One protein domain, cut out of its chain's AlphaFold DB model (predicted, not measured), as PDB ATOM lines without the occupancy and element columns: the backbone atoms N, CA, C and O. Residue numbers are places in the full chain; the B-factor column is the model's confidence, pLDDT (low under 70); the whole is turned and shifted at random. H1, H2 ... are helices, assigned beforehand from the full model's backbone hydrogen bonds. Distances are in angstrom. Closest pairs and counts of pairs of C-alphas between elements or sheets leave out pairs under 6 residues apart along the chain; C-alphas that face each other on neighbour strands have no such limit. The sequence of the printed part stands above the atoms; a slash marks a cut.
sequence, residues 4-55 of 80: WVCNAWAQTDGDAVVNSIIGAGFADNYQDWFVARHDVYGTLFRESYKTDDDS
ATOM      1  N   TRP A   4     -38.823  15.328  32.388       88.31
ATOM      2  CA  TRP A   4     -37.986  16.485  32.687       88.31
ATOM      3  C   TRP A   4     -38.041  16.871  34.170       88.31
ATOM      4  O   TRP A   4     -37.011  17.224  34.737       88.31
ATOM      5  N   VAL A   5     -39.207  16.729  34.812       82.44
ATOM      6  CA  VAL A   5     -39.389  17.005  36.244       82.44
ATOM      7  C   VAL A   5     -38.567  16.010  37.053       82.44
ATOM      8  O   VAL A   5     -37.763  16.415  37.887       82.44
ATOM      9  N   CYS A   6     -38.687  14.715  36.749       82.31
ATOM     10  CA  CYS A   6     -37.925  13.672  37.437       82.31
ATOM     11  C   CYS A   6     -36.411  13.895  37.310       82.31
ATOM     12  O   CYS A   6     -35.688  13.789  38.297       82.31
ATOM     13  N   ASN A   7     -35.934  14.261  36.115       82.56
ATOM     14  CA  ASN A   7     -34.517  14.551  35.892       82.56
ATOM     15  C   ASN A   7     -34.034  15.812  36.615       82.56
ATOM     16  O   ASN A   7     -32.888  15.845  37.055       82.56
ATOM     17  N   ALA A   8     -34.860  16.853  36.724       81.31
ATOM     18  CA  ALA A   8     -34.498  18.068  37.449       81.31
ATOM     19  C   ALA A   8     -34.365  17.796  38.957       81.31
ATOM     20  O   ALA A   8     -33.361  18.160  39.569       81.31
ATOM     21  N   TRP A   9     -35.327  17.074  39.539       82.75
ATOM     22  CA  TRP A   9     -35.279  16.683  40.949       82.75
ATOM     23  C   TRP A   9     -34.120  15.729  41.253       82.75
ATOM     24  O   TRP A   9     -33.445  15.910  42.259       82.75
ATOM     25  N   ALA A  10     -33.822  14.776  40.365       85.06
ATOM     26  CA  ALA A  10     -32.698  13.851  40.542       85.06
ATOM     27  C   ALA A  10     -31.319  14.538  40.537       85.06
ATOM     28  O   ALA A  10     -30.367  14.008  41.102       85.06
ATOM     29  N   GLN A  11     -31.202  15.699  39.888       89.38
ATOM     30  CA  GLN A  11     -29.968  16.490  39.845       89.38
ATOM     31  C   GLN A  11     -29.858  17.502  40.991       89.38
ATOM     32  O   GLN A  11     -28.818  18.142  41.139       89.38
ATOM     33  N   THR A  12     -30.921  17.680  41.776       87.56
ATOM     34  CA  THR A  12     -30.920  18.628  42.888       87.56
ATOM     35  C   THR A  12     -30.189  18.016  44.075       87.56
ATOM     36  O   THR A  12     -30.461  16.883  44.467       87.56
ATOM     37  N   ASP A  13     -29.256  18.773  44.647       91.25
ATOM     38  CA  ASP A  13     -28.518  18.353  45.833       91.25
ATOM     39  C   ASP A  13     -29.457  18.195  47.038       91.25
ATOM     40  O   ASP A  13     -30.320  19.044  47.283       91.25
ATOM     41  N   GLY A  14     -29.277  17.118  47.801       87.06
ATOM     42  CA  GLY A  14     -30.109  16.821  48.967       87.06
ATOM     43  C   GLY A  14     -30.053  17.942  50.003       87.06
ATOM     44  O   GLY A  14     -31.087  18.333  50.546       87.06
ATOM     45  N   ASP A  15     -28.876  18.539  50.189       90.81
ATOM     46  CA  ASP A  15     -28.686  19.656  51.114       90.81
ATOM     47  C   ASP A  15     -29.441  20.909  50.654       90.81
ATOM     48  O   ASP A  15     -29.990  21.647  51.472       90.81
ATOM     49  N   ALA A  16     -29.530  21.151  49.342       88.56
ATOM     50  CA  ALA A  16     -30.306  22.265  48.799       88.56
ATOM     51  C   ALA A  16     -31.810  22.083  49.059       88.56
ATOM     52  O   ALA A  16     -32.498  23.051  49.396       88.56
ATOM     53  N   VAL A  17     -32.313  20.847  48.965       86.31
ATOM     54  CA  VAL A  17     -33.706  20.515  49.302       86.31
ATOM     55  C   VAL A  17     -33.968  20.757  50.789       86.31
ATOM     56  O   VAL A  17     -34.905  21.479  51.131       86.31
ATOM     57  N   VAL A  18     -33.116  20.232  51.672       87.75
ATOM     58  CA  VAL A  18     -33.259  20.387  53.132       87.75
ATOM     59  C   VAL A  18     -33.176  21.857  53.548       87.75
ATOM     60  O   VAL A  18     -34.041  22.349  54.274       87.75
ATOM     61  N   ASN A  19     -32.196  22.604  53.033       88.81
ATOM     62  CA  ASN A  19     -32.059  24.034  53.318       88.81
ATOM     63  C   ASN A  19     -33.274  24.840  52.842       88.81
ATOM     64  O   ASN A  19     -33.666  25.799  53.504       88.81
ATOM     65  N   SER A  20     -33.893  24.442  51.728       87.69
ATOM     66  CA  SER A  20     -35.117  25.079  51.230       87.69
ATOM     67  C   SER A  20     -36.315  24.800  52.140       87.69
ATOM     68  O   SER A  20     -37.066  25.723  52.453       87.69
ATOM     69  N   ILE A  21     -36.472  23.558  52.614       85.25
ATOM     70  CA  ILE A  21     -37.522  23.162  53.569       85.25
ATOM     71  C   ILE A  21     -37.395  23.980  54.862       85.25
ATOM     72  O   ILE A  21     -38.363  24.605  55.301       85.25
ATOM     73  N   ILE A  22     -36.186  24.040  55.428       87.38
ATOM     74  CA  ILE A  22     -35.897  24.800  56.651       87.38
ATOM     75  C   ILE A  22     -36.095  26.303  56.417       87.38
ATOM     76  O   ILE A  22     -36.716  26.978  57.238       87.38
ATOM     77  N   GLY A  23     -35.600  26.837  55.297       88.44
ATOM     78  CA  GLY A  23     -35.729  28.251  54.938       88.44
ATOM     79  C   GLY A  23     -37.181  28.698  54.752       88.44
ATOM     80  O   GLY A  23     -37.522  29.829  55.089       88.44
ATOM     81  N   ALA A  24     -38.048  27.797  54.292       86.12
ATOM     82  CA  ALA A  24     -39.490  28.011  54.204       86.12
ATOM     83  C   ALA A  24     -40.225  27.833  55.553       86.12
ATOM     84  O   ALA A  24     -41.439  28.025  55.618       86.12
ATOM     85  N   GLY A  25     -39.513  27.491  56.631       84.06
ATOM     86  CA  GLY A  25     -40.072  27.337  57.977       84.06
ATOM     87  C   GLY A  25     -40.775  26.001  58.224       84.06
ATOM     88  O   GLY A  25     -41.505  25.872  59.210       84.06
ATOM     89  N   PHE A  26     -40.575  25.007  57.354       84.31
ATOM     90  CA  PHE A  26     -41.100  23.658  57.552       84.31
ATOM     91  C   PHE A  26     -40.180  22.829  58.458       84.31
ATOM     92  O   PHE A  26     -38.973  23.053  58.541       84.31
ATOM     93  N   ALA A  27     -40.769  21.858  59.160       83.88
ATOM     94  CA  ALA A  27     -40.015  20.898  59.961       83.88
ATOM     95  C   ALA A  27     -39.196  19.958  59.059       83.88
ATOM     96  O   ALA A  27     -39.556  19.724  57.915       83.88
ATOM     97  N   ASP A  28     -38.129  19.357  59.577       82.31
ATOM     98  CA  ASP A  28     -37.359  18.368  58.807       82.31
ATOM     99  C   ASP A  28     -38.181  17.088  58.543       82.31
ATOM    100  O   ASP A  28     -38.153  16.485  57.473       82.31
ATOM    101  N   ASN A  29     -39.020  16.712  59.513       82.81
ATOM    102  CA  ASN A  29     -39.966  15.620  59.353       82.81
ATOM    103  C   ASN A  29     -41.245  16.104  58.652       82.81
ATOM    104  O   ASN A  29     -42.022  16.879  59.214       82.81
ATOM    105  N   TYR A  30     -41.506  15.577  57.454       79.88
ATOM    106  CA  TYR A  30     -42.700  15.913  56.675       79.88
ATOM    107  C   TYR A  30     -44.021  15.595  57.390       79.88
ATOM    108  O   TYR A  30     -45.033  16.237  57.126       79.88
ATOM    109  N   GLN A  31     -44.027  14.645  58.332       77.56
ATOM    110  CA  GLN A  31     -45.213  14.304  59.133       77.56
ATOM    111  C   GLN A  31     -45.636  15.429  60.088       77.56
ATOM    112  O   GLN A  31     -46.777  15.469  60.550       77.56
ATOM    113  N   ASP A  32     -44.726  16.357  60.375       78.56
ATOM    114  CA  ASP A  32     -45.000  17.527  61.202       78.56
ATOM    115  C   ASP A  32     -45.459  18.735  60.377       78.56
ATOM    116  O   ASP A  32     -45.837  19.762  60.945       78.56
ATOM    117  N   TRP A  33     -45.473  18.628  59.044       82.31
ATOM    118  CA  TRP A  33     -45.959  19.698  58.183       82.31
ATOM    119  C   TRP A  33     -47.468  19.843  58.352       82.31
ATOM    120  O   TRP A  33     -48.217  18.864  58.343       82.31
ATOM    121  N   PHE A  34     -47.943  21.086  58.454       65.00
ATOM    122  CA  PHE A  34     -49.374  21.368  58.574       65.00
ATOM    123  C   PHE A  34     -50.184  20.755  57.429       65.00
ATOM    124  O   PHE A  34     -51.281  20.273  57.676       65.00
ATOM    125  N   VAL A  35     -49.627  20.690  56.213       61.28
ATOM    126  CA  VAL A  35     -50.275  20.051  55.055       61.28
ATOM    127  C   VAL A  35     -50.404  18.531  55.213       61.28
ATOM    128  O   VAL A  35     -51.398  17.966  54.779       61.28
ATOM    129  N   ALA A  36     -49.451  17.873  55.886       57.28
ATOM    130  CA  ALA A  36     -49.520  16.443  56.193       57.28
ATOM    131  C   ALA A  36     -50.528  16.149  57.317       57.28
ATOM    132  O   ALA A  36     -51.158  15.093  57.326       57.28
ATOM    133  N   ARG A  37     -50.719  17.100  58.244       54.84
ATOM    134  CA  ARG A  37     -51.780  17.053  59.268       54.84
ATOM    135  C   ARG A  37     -53.154  17.454  58.739       54.84
ATOM    136  O   ARG A  37     -54.160  17.079  59.336       54.84
ATOM    137  N   HIS A  38     -53.212  18.207  57.643       56.72
ATOM    138  CA  HIS A  38     -54.458  18.536  56.970       56.72
ATOM    139  C   HIS A  38     -54.917  17.303  56.176       56.72
ATOM    140  O   HIS A  38     -54.557  17.098  55.021       56.72
ATOM    141  N   ASP A  39     -55.743  16.468  56.805       54.88
ATOM    142  CA  ASP A  39     -56.326  15.240  56.234       54.88
ATOM    143  C   ASP A  39     -57.279  15.490  55.041       54.88
ATOM    144  O   ASP A  39     -58.011  14.604  54.618       54.88
ATOM    145  N   VAL A  40     -57.267  16.692  54.451       56.12
ATOM    146  CA  VAL A  40     -58.024  17.006  53.227       56.12
ATOM    147  C   VAL A  40     -57.548  16.149  52.053       56.12
ATOM    148  O   VAL A  40     -58.348  15.810  51.188       56.12
ATOM    149  N   TYR A  41     -56.283  15.720  52.072       55.03
ATOM    150  CA  TYR A  41     -55.758  14.756  51.107       55.03
ATOM    151  C   TYR A  41     -55.138  13.518  51.767       55.03
ATOM    152  O   TYR A  41     -54.989  12.504  51.107       55.03
ATOM    153  N   GLY A  42     -54.815  13.533  53.064       61.62
ATOM    154  CA  GLY A  42     -53.973  12.507  53.698       61.62
ATOM    155  C   GLY A  42     -54.499  11.069  53.635       61.62
ATOM    156  O   GLY A  42     -53.714  10.127  53.482       61.62
ATOM    157  N   THR A  43     -55.807  10.858  53.757       60.84
ATOM    158  CA  THR A  43     -56.395   9.508  53.711       60.84
ATOM    159  C   THR A  43     -56.799   9.108  52.294       60.84
ATOM    160  O   THR A  43     -56.336   8.077  51.812       60.84
ATOM    161  N   LEU A  44     -57.539   9.962  51.581       60.97
ATOM    162  CA  LEU A  44     -57.999   9.673  50.217       60.97
ATOM    163  C   LEU A  44     -56.845   9.561  49.208       60.97
ATOM    164  O   LEU A  44     -56.830   8.633  48.407       60.97
ATOM    165  N   PHE A  45     -55.838  10.438  49.291       62.53
ATOM    166  CA  PHE A  45     -54.644  10.364  48.436       62.53
ATOM    167  C   PHE A  45     -53.812   9.115  48.731       62.53
ATOM    168  O   PHE A  45     -53.245   8.497  47.838       62.53
ATOM    169  N   ARG A  46     -53.716   8.723  50.003       60.97
ATOM    170  CA  ARG A  46     -52.948   7.542  50.419       60.97
ATOM    171  C   ARG A  46     -53.622   6.238  50.010       60.97
ATOM    172  O   ARG A  46     -52.919   5.259  49.773       60.97
ATOM    173  N   GLU A  47     -54.948   6.215  49.959       63.81
ATOM    174  CA  GLU A  47     -55.708   5.100  49.401       63.81
ATOM    175  C   GLU A  47     -55.529   5.034  47.883       63.81
ATOM    176  O   GLU A  47     -55.103   3.988  47.400       63.81
ATOM    177  N   SER A  48     -55.711   6.147  47.158       61.84
ATOM    178  CA  SER A  48     -55.540   6.181  45.698       61.84
ATOM    179  C   SER A  48     -54.114   5.818  45.261       61.84
ATOM    180  O   SER A  48     -53.934   5.002  44.363       61.84
ATOM    181  N   TYR A  49     -53.096   6.321  45.966       59.72
ATOM    182  CA  TYR A  49     -51.686   6.071  45.643       59.72
ATOM    183  C   TYR A  49     -51.262   4.604  45.826       59.72
ATOM    184  O   TYR A  49     -50.361   4.131  45.141       59.72
ATOM    185  N   LYS A  50     -51.891   3.857  46.745       57.28
ATOM    186  CA  LYS A  50     -51.602   2.422  46.940       57.28
ATOM    187  C   LYS A  50     -52.280   1.532  45.901       57.28
ATOM    188  O   LYS A  50     -51.802   0.429  45.662       57.28
ATOM    189  N   THR A  51     -53.386   1.984  45.319       53.47
ATOM    190  CA  THR A  51     -54.091   1.274  44.242       53.47
ATOM    191  C   THR A  51     -53.427   1.431  42.874       53.47
ATOM    192  O   THR A  51     -53.604   0.558  42.028       53.47
ATOM    193  N   ASP A  52     -52.632   2.482  42.663       49.25
ATOM    194  CA  ASP A  52     -52.012   2.767  41.361       49.25
ATOM    195  C   ASP A  52     -50.744   1.940  41.064       49.25
ATOM    196  O   ASP A  52     -50.306   1.896  39.917       49.25
ATOM    197  N   ASP A  53     -50.173   1.230  42.046       51.38
ATOM    198  CA  ASP A  53     -49.011   0.345  41.811       51.38
ATOM    199  C   ASP A  53     -49.400  -0.993  41.137       51.38
ATOM    200  O   ASP A  53     -48.534  -1.723  40.660       51.38
ATOM    201  N   ASP A  54     -50.702  -1.308  41.046       52.81
ATOM    202  CA  ASP A  54     -51.225  -2.533  40.401       52.81
ATOM    203  C   ASP A  54     -52.137  -2.249  39.190       52.81
ATOM    204  O   ASP A  54     -52.706  -3.155  38.582       52.81
ATOM    205  N   SER A  55     -52.290  -0.982  38.794       47.75
ATOM    206  CA  SER A  55     -53.228  -0.594  37.742       47.75
ATOM    207  C   SER A  55     -52.567   0.297  36.698       47.75
ATOM    208  O   SER A  55     -52.484   1.515  36.815       47.75
TER     209      SER A  55
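What this domain is: This is residues 4 to 55 of the 80 residues of an uncharacterized protein of Plasmopara halstedii (UniProt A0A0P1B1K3). The chain traces an open, flat U with an empty middle: H2, the longest helix, makes one arm, H5 makes the other, and residues 24 to 33 with the short helices H3 and H4 make the base. H1 continues the H2 arm at the open end of the U and turns inward there, and no helix touches another. The printed part has 52 residues, with five named helices in the order H1, H2, H3, H4, H5 and no named strand; the class is all helix. The whole is loose, with a radius of gyration of the C-alphas of 14.2 A and spans of 33 by 28 by 13 A.

Where its parts are: H2, residues 14 to 23, is 14.1 A from first to last C-alpha and begins at C-alpha 14 (-30.109, 16.821, 48.967). Before it comes H1, residues 4 to 10, 9.8 A long, from C-alpha 4 at (-37.986, 16.485, 32.687). After it come H3, residues 34 to 37, 5.0 A, and H4, residues 39 to 42, 4.4 A. H5, residues 44 to 51, is 11.0 A long and ends at C-alpha 51 (-54.091, 1.274, 44.242).

How they stand to each other: H2 is apart from H1, H3, H4 and H5. H3 and H4 are close but not clearly touching; their closest C-alphas, those of Ala 36 and Gly 42, are 6.4 A apart. H4 and H5 meet only through their link. H1 and H5 are apart. In H1, H2 and H5 every O i to N i+4 pair is within hydrogen-bond range; H3 and H4 are too short for such a pair.

The domain as a whole: The two C-alphas farthest apart, those of Gly 23 and Ser 55, are 37.9 A apart. Residues 10 to 16, of which 14 to 16 belong to H2, stand free, and so do residues 35 to 55. The printed part has no cut and no long link. The mean pLDDT of the printed part is 73.4, and residues 34 to 55 are under 70.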